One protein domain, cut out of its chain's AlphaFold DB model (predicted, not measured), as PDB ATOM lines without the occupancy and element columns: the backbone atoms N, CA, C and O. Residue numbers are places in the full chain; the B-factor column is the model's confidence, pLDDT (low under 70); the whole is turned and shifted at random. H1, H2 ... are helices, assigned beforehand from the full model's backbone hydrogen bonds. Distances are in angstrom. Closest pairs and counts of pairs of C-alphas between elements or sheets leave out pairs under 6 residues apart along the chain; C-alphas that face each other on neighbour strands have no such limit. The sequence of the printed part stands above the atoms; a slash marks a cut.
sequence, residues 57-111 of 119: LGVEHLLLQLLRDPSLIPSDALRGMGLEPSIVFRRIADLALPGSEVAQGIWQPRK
ATOM      1  N   LEU A  57     285.784 208.080 187.048       89.12
ATOM      2  CA  LEU A  57     284.472 207.781 187.593       89.12
ATOM      3  C   LEU A  57     284.421 206.318 188.050       89.12
ATOM      4  O   LEU A  57     284.618 205.412 187.240       89.12
ATOM      5  N   GLY A  58     284.136 206.105 189.330       89.75
ATOM      6  CA  GLY A  58     283.868 204.784 189.907       89.75
ATOM      7  C   GLY A  58     282.387 204.551 190.217       89.75
ATOM      8  O   GLY A  58     281.558 205.460 190.118       89.75
ATOM      9  N   VAL A  59     282.041 203.320 190.604       91.38
ATOM     10  CA  VAL A  59     280.651 202.922 190.897       91.38
ATOM     11  C   VAL A  59     280.114 203.612 192.151       91.38
ATOM     12  O   VAL A  59     278.941 203.966 192.217       91.38
ATOM     13  N   GLU A  60     280.983 203.869 193.118       90.81
ATOM     14  CA  GLU A  60     280.709 204.594 194.350       90.81
ATOM     15  C   GLU A  60     280.164 205.999 194.085       90.81
ATOM     16  O   GLU A  60     279.164 206.399 194.675       90.81
ATOM     17  N   HIS A  61     280.748 206.713 193.123       91.00
ATOM     18  CA  HIS A  61     280.343 208.058 192.737       91.00
ATOM     19  C   HIS A  61     278.921 208.058 192.166       91.00
ATOM     20  O   HIS A  61     278.109 208.933 192.478       91.00
ATOM     21  N   LEU A  62     278.601 207.034 191.369       91.81
ATOM     22  CA  LEU A  62     277.270 206.835 190.804       91.81
ATOM     23  C   LEU A  62     276.255 206.442 191.873       91.81
ATOM     24  O   LEU A  62     275.170 207.014 191.917       91.81
ATOM     25  N   LEU A  63     276.604 205.511 192.762       91.38
ATOM     26  CA  LEU A  63     275.735 205.078 193.856       91.38
ATOM     27  C   LEU A  63     275.401 206.231 194.807       91.38
ATOM     28  O   LEU A  63     274.242 206.393 195.190       91.38
ATOM     29  N   LEU A  64     276.381 207.075 195.139       90.62
ATOM     30  CA  LEU A  64     276.154 208.266 195.956       90.62
ATOM     31  C   LEU A  64     275.177 209.240 195.282       90.62
ATOM     32  O   LEU A  64     274.309 209.792 195.959       90.62
ATOM     33  N   GLN A  65     275.261 209.428 193.964       90.75
ATOM     34  CA  GLN A  65     274.313 210.281 193.238       90.75
ATOM     35  C   GLN A  65     272.926 209.651 193.104       90.75
ATOM     36  O   GLN A  65     271.927 210.338 193.316       90.75
ATOM     37  N   LEU A  66     272.848 208.346 192.839       90.62
ATOM     38  CA  LEU A  66     271.589 207.599 192.799       90.62
ATOM     39  C   LEU A  66     270.824 207.718 194.123       90.62
ATOM     40  O   LEU A  66     269.622 207.957 194.118       90.62
ATOM     41  N   LEU A  67     271.522 207.628 195.258       89.69
ATOM     42  CA  LEU A  67     270.927 207.782 196.593       89.69
ATOM     43  C   LEU A  67     270.487 209.214 196.918       89.69
ATOM     44  O   LEU A  67     269.712 209.425 197.853       89.69
ATOM     45  N   ARG A  68     271.004 210.211 196.195       87.50
ATOM     46  CA  ARG A  68     270.581 211.608 196.336       87.50
ATOM     47  C   ARG A  68     269.425 211.954 195.412       87.50
ATOM     48  O   ARG A  68     268.779 212.965 195.661       87.50
ATOM     49  N   ASP A  69     269.153 211.161 194.379       85.88
ATOM     50  CA  ASP A  69     268.032 211.379 193.470       85.88
ATOM     51  C   ASP A  69     266.827 210.498 193.861       85.88
ATOM     52  O   ASP A  69     266.780 209.312 193.517       85.88
ATOM     53  N   PRO A  70     265.807 211.064 194.538       79.25
ATOM     54  CA  PRO A  70     264.629 210.305 194.953       79.25
ATOM     55  C   PRO A  70     263.801 209.775 193.770       79.25
ATOM     56  O   PRO A  70     262.952 208.909 193.972       79.25
ATOM     57  N   SER A  71     264.022 210.279 192.549       80.81
ATOM     58  CA  SER A  71     263.368 209.776 191.338       80.81
ATOM     59  C   SER A  71     264.030 208.517 190.765       80.81
ATOM     60  O   SER A  71     263.406 207.833 189.951       80.81
ATOM     61  N   LEU A  72     265.269 208.218 191.174       82.56
ATOM     62  CA  LEU A  72     266.024 207.033 190.755       82.56
ATOM     63  C   LEU A  72     265.981 205.949 191.831       82.56
ATOM     64  O   LEU A  72     265.675 204.798 191.527       82.56
ATOM     65  N   ILE A  73     266.230 206.323 193.091       84.94
ATOM     66  CA  ILE A  73     266.063 205.437 194.245       84.94
ATOM     67  C   ILE A  73     265.126 206.120 195.248       84.94
ATOM     68  O   ILE A  73     265.562 206.984 196.015       84.94
ATOM     69  N   PRO A  74     263.837 205.734 195.282       83.00
ATOM     70  CA  PRO A  74     262.899 206.277 196.251       83.00
ATOM     71  C   PRO A  74     263.367 205.984 197.676       83.00
ATOM     72  O   PRO A  74     263.625 204.836 198.040       83.00
ATOM     73  N   SER A  75     263.434 207.021 198.512       85.06
ATOM     74  CA  SER A  75     263.821 206.883 199.923       85.06
ATOM     75  C   SER A  75     262.945 205.876 200.672       85.06
ATOM     76  O   SER A  75     263.436 205.140 201.523       85.06
ATOM     77  N   ASP A  76     261.668 205.787 200.306       85.88
ATOM     78  CA  ASP A  76     260.720 204.866 200.931       85.88
ATOM     79  C   ASP A  76     260.976 203.403 200.552       85.88
ATOM     80  O   ASP A  76     260.704 202.515 201.356       85.88
ATOM     81  N   ALA A  77     261.574 203.133 199.385       89.12
ATOM     82  CA  ALA A  77     261.989 201.781 199.016       89.12
ATOM     83  C   ALA A  77     263.133 201.291 199.919       89.12
ATOM     84  O   ALA A  77     263.103 200.160 200.401       89.12
ATOM     85  N   LEU A  78     264.108 202.160 200.212       89.38
ATOM     86  CA  LEU A  78     265.180 201.860 201.167       89.38
ATOM     87  C   LEU A  78     264.622 201.659 202.579       89.38
ATOM     88  O   LEU A  78     264.936 200.660 203.230       89.38
ATOM     89  N   ARG A  79     263.722 202.544 203.023       92.44
ATOM     90  CA  ARG A  79     263.071 202.424 204.337       92.44
ATOM     91  C   ARG A  79     262.225 201.166 204.464       92.44
ATOM     92  O   ARG A  79     262.230 200.549 205.524       92.44
ATOM     93  N   GLY A  80     261.558 200.743 203.390       94.25
ATOM     94  CA  GLY A  80     260.828 199.477 203.332       94.25
ATOM     95  C   GLY A  80     261.719 198.250 203.559       94.25
ATOM     96  O   GLY A  80     261.243 197.236 204.059       94.25
ATOM     97  N   MET A  81     263.019 198.360 203.271       94.50
ATOM     98  CA  MET A  81     264.035 197.346 203.584       94.50
ATOM     99  C   MET A  81     264.684 197.540 204.968       94.50
ATOM    100  O   MET A  81     265.631 196.833 205.306       94.50
ATOM    101  N   GLY A  82     264.211 198.498 205.771       94.38
ATOM    102  CA  GLY A  82     264.802 198.848 207.066       94.38
ATOM    103  C   GLY A  82     266.088 199.674 206.964       94.38
ATOM    104  O   GLY A  82     266.828 199.775 207.943       94.38
ATOM    105  N   LEU A  83     266.375 200.255 205.796       93.38
ATOM    106  CA  LEU A  83     267.568 201.059 205.549       93.38
ATOM    107  C   LEU A  83     267.213 202.546 205.526       93.38
ATOM    108  O   LEU A  83     266.397 202.981 204.717       93.38
ATOM    109  N   GLU A  84     267.870 203.350 206.364       91.44
ATOM    110  CA  GLU A  84     267.707 204.803 206.290       91.44
ATOM    111  C   GLU A  84     268.648 205.390 205.217       91.44
ATOM    112  O   GLU A  84     269.866 205.200 205.321       91.44
ATOM    113  N   PRO A  85     268.136 206.114 204.197       89.44
ATOM    114  CA  PRO A  85     268.934 206.573 203.055       89.44
ATOM    115  C   PRO A  85     270.176 207.382 203.434       89.44
ATOM    116  O   PRO A  85     271.240 207.190 202.849       89.44
ATOM    117  N   SER A  86     270.064 208.246 204.446       89.19
ATOM    118  CA  SER A  86     271.182 209.058 204.939       89.19
ATOM    119  C   SER A  86     272.299 208.202 205.546       89.19
ATOM    120  O   SER A  86     273.478 208.488 205.337       89.19
ATOM    121  N   ILE A  87     271.944 207.113 206.234       90.81
ATOM    122  CA  ILE A  87     272.900 206.162 206.810       90.81
ATOM    123  C   ILE A  87     273.577 205.354 205.705       90.81
ATOM    124  O   ILE A  87     274.797 205.208 205.729       90.81
ATOM    125  N   VAL A  88     272.819 204.866 204.718       90.94
ATOM    126  CA  VAL A  88     273.382 204.138 203.566       90.94
ATOM    127  C   VAL A  88     274.359 205.026 202.798       90.94
ATOM    128  O   VAL A  88     275.487 204.610 202.538       90.94
ATOM    129  N   PHE A  89     273.957 206.264 202.501       90.69
ATOM    130  CA  PHE A  89     274.819 207.242 201.846       90.69
ATOM    131  C   PHE A  89     276.110 207.454 202.635       90.69
ATOM    132  O   PHE A  89     277.198 207.332 202.074       90.69
ATOM    133  N   ARG A  90     275.999 207.706 203.947       89.19
ATOM    134  CA  ARG A  90     277.168 207.926 204.802       89.19
ATOM    135  C   ARG A  90     278.106 206.722 204.799       89.19
ATOM    136  O   ARG A  90     279.307 206.903 204.663       89.19
ATOM    137  N   ARG A  91     277.570 205.501 204.888       90.31
ATOM    138  CA  ARG A  91     278.373 204.269 204.865       90.31
ATOM    139  C   ARG A  91     279.120 204.078 203.551       90.31
ATOM    140  O   ARG A  91     280.289 203.712 203.588       90.31
ATOM    141  N   ILE A  92     278.472 204.329 202.416       89.38
ATOM    142  CA  ILE A  92     279.136 204.245 201.111       89.38
ATOM    143  C   ILE A  92     280.210 205.327 201.001       89.38
ATOM    144  O   ILE A  92     281.323 205.022 200.592       89.38
ATOM    145  N   ALA A  93     279.915 206.559 201.421       88.12
ATOM    146  CA  ALA A  93     280.877 207.654 201.362       88.12
ATOM    147  C   ALA A  93     282.096 207.405 202.268       88.12
ATOM    148  O   ALA A  93     283.223 207.617 201.835       88.12
ATOM    149  N   ASP A  94     281.891 206.886 203.483       87.00
ATOM    150  CA  ASP A  94     282.977 206.532 204.407       87.00
ATOM    151  C   ASP A  94     283.885 205.424 203.837       87.00
ATOM    152  O   ASP A  94     285.097 205.453 204.047       87.00
ATOM    153  N   LEU A  95     283.311 204.436 203.138       83.88
ATOM    154  CA  LEU A  95     284.064 203.324 202.545       83.88
ATOM    155  C   LEU A  95     284.797 203.726 201.268       83.88
ATOM    156  O   LEU A  95     285.895 203.238 201.012       83.88
ATOM    157  N   ALA A  96     284.158 204.554 200.450       78.50
ATOM    158  CA  ALA A  96     284.590 204.782 199.086       78.50
ATOM    159  C   ALA A  96     285.398 206.068 198.907       78.50
ATOM    160  O   ALA A  96     286.241 206.123 198.021       78.50
ATOM    161  N   LEU A  97     285.172 207.066 199.766       78.44
ATOM    162  CA  LEU A  97     285.809 208.381 199.706       78.44
ATOM    163  C   LEU A  97     286.420 208.739 201.082       78.44
ATOM    164  O   LEU A  97     285.968 209.693 201.740       78.44
ATOM    165  N   PRO A  98     287.389 207.951 201.591       71.44
ATOM    166  CA  PRO A  98     287.910 208.112 202.943       71.44
ATOM    167  C   PRO A  98     288.592 209.475 203.111       71.44
ATOM    168  O   PRO A  98     289.604 209.770 202.482       71.44
ATOM    169  N   GLY A  99     288.045 210.306 203.999       69.06
ATOM    170  CA  GLY A  99     288.557 211.657 204.255       69.06
ATOM    171  C   GLY A  99     288.034 212.737 203.302       69.06
ATOM    172  O   GLY A  99     288.415 213.894 203.460       69.06
ATOM    173  N   SER A 100     287.137 212.399 202.369       70.19
ATOM    174  CA  SER A 100     286.498 213.383 201.489       70.19
ATOM    175  C   SER A 100     285.485 214.264 202.228       70.19
ATOM    176  O   SER A 100     284.814 213.847 203.180       70.19
ATOM    177  N   GLU A 101     285.303 215.492 201.738       68.81
ATOM    178  CA  GLU A 101     284.265 216.401 202.236       68.81
ATOM    179  C   GLU A 101     282.850 215.863 201.955       68.81
ATOM    180  O   GLU A 101     281.926 216.080 202.738       68.81
ATOM    181  N   VAL A 102     282.687 215.070 200.892       70.19
ATOM    182  CA  VAL A 102     281.429 214.384 200.557       70.19
ATOM    183  C   VAL A 102     281.046 213.382 201.643       70.19
ATOM    184  O   VAL A 102     279.876 213.318 202.026       70.19
ATOM    185  N   ALA A 103     282.022 212.646 202.181       61.19
ATOM    186  CA  ALA A 103     281.803 211.768 203.322       61.19
ATOM    187  C   ALA A 103     281.446 212.563 204.579       61.19
ATOM    188  O   ALA A 103     280.575 212.140 205.328       61.19
ATOM    189  N   GLN A 104     282.056 213.731 204.792       61.94
ATOM    190  CA  GLN A 104     281.848 214.580 205.972       61.94
ATOM    191  C   GLN A 104     280.539 215.399 205.934       61.94
ATOM    192  O   GLN A 104     280.058 215.814 206.990       61.94
ATOM    193  N   GLY A 105     279.961 215.621 204.752       64.62
ATOM    194  CA  GLY A 105     278.810 216.497 204.536       64.62
ATOM    195  C   GLY A 105     277.455 215.948 205.002       64.62
ATOM    196  O   GLY A 105     277.258 214.753 205.224       64.62
ATOM    197  N   ILE A 106     276.477 216.855 205.123       65.38
ATOM    198  CA  ILE A 106     275.073 216.512 205.389       65.38
ATOM    199  C   ILE A 106     274.468 215.909 204.118       65.38
ATOM    200  O   ILE A 106     274.471 216.548 203.062       65.38
ATOM    201  N   TRP A 107     273.896 214.706 204.223       74.81
ATOM    202  CA  TRP A 107     273.085 214.142 203.145       74.81
ATOM    203  C   TRP A 107     271.917 215.082 202.832       74.81
ATOM    204  O   TRP A 107     271.109 215.403 203.703       74.81
ATOM    205  N   GLN A 108     271.834 215.513 201.577       75.31
ATOM    206  CA  GLN A 108     270.751 216.344 201.065       75.31
ATOM    207  C   GLN A 108     270.192 215.666 199.811       75.31
ATOM    208  O   GLN A 108     270.945 215.520 198.830       75.31
ATOM    209  N   PRO A 109     268.907 215.261 199.810       74.81
ATOM    210  CA  PRO A 109     268.268 214.780 198.601       74.81
ATOM    211  C   PRO A 109     268.245 215.928 197.592       74.81
ATOM    212  O   PRO A 109     267.954 217.082 197.924       74.81
ATOM    213  N   ARG A 110     268.582 215.625 196.342       75.12
ATOM    214  CA  ARG A 110     268.433 216.579 195.253       75.12
ATOM    215  C   ARG A 110     266.950 216.855 195.077       75.12
ATOM    216  O   ARG A 110     266.115 215.952 195.113       75.12
ATOM    217  N   LYS A 111     266.625 218.127 194.853       63.97
ATOM    218  CA  LYS A 111     265.309 218.468 194.325       63.97
ATOM    219  C   LYS A 111     265.167 217.747 192.982       63.97
ATOM    220  O   LYS A 111     266.128 217.795 192.207       63.97
TER     221      LYS A 111
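What this domain is: This is residues 57 to 111 of the 119 residues of the protein "Clp protease N-terminal domain-containing protein" of Nocardia sp. WCH-YHL-001 (UniProt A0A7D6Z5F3). The longest helix, H3, lies side by side with H1, the two running opposite ways, while the short helix H2 stands crosswise near the beginning of H3 and the one-turn helix H4 packs on H3 nearer its other end. After H4, residues 105 to 111 form a tail without a named element that runs back toward the end of the long axis where H2 lies. The printed part has 55 residues with four named helices, in the order H1, H2, H3, H4, and no named strand; its class is all helix. It is compact, with a radius of gyration of the C-alphas of 10.7 A, and the C-alphas span 30 by 20 by 19 A.

How they stand to each other: H3, residues 85 to 96, is the hub and touches three other helices. It touches H1, residues 59 to 68, at a shallow tilt of 19 degrees, opposite ways; the closest C-alphas are those of Leu 64 and Phe 89, 6.1 A apart. H4, residues 101 to 104, touches H3 at residues 90 to 94 alone, and the closest C-alphas, those of Ala 93 and Ala 103, are 4.7 A apart. H2, residues 75 to 80, and H3 touch only at the corner by their link, and only just, with 3 pairs of C-alphas within 8 A. The closest C-alphas there are those of Ser 75 and Pro 85, 6.0 A apart; Pro 85 is the one residue of H3 that touches H2, and the two lines are about perpendicular, at 80 degrees. H1 and H2 are close but not clearly touching, with the C-alphas of Leu 67 and Ser 75 closest at 7.9 A. H4 is apart from H1 and from H2. In H1, H2 and H3 every backbone O i to N i+4 pair is within hydrogen-bond range; H4 is too short for such a pair, but its one O i to N i+3 pair is within range.

Where its parts are: H3 measures 16.3 A from C-alpha 85 at (268.934, 206.573, 203.055) to C-alpha 96 at (284.590, 204.782, 199.086). H1 measures 14.4 A and begins at C-alpha 59, (280.651, 202.922, 190.897). H2 measures 8.7 A. H4 measures 4.8 A and ends at C-alpha 104, (281.848, 214.580, 205.972).

The domain as a whole: The two C-alphas farthest apart, those of Gly 80 and Gly 99, are 30.3 A apart. The printed part has no cut. The links from H2 to H3 and from H3 to H4 are tight, and the link from H1 to H2 is short. The mean pLDDT of the printed part is 83.5; residues 99, 101, 103 to 106 and 111 are under 70, and H4 has a mean of 66.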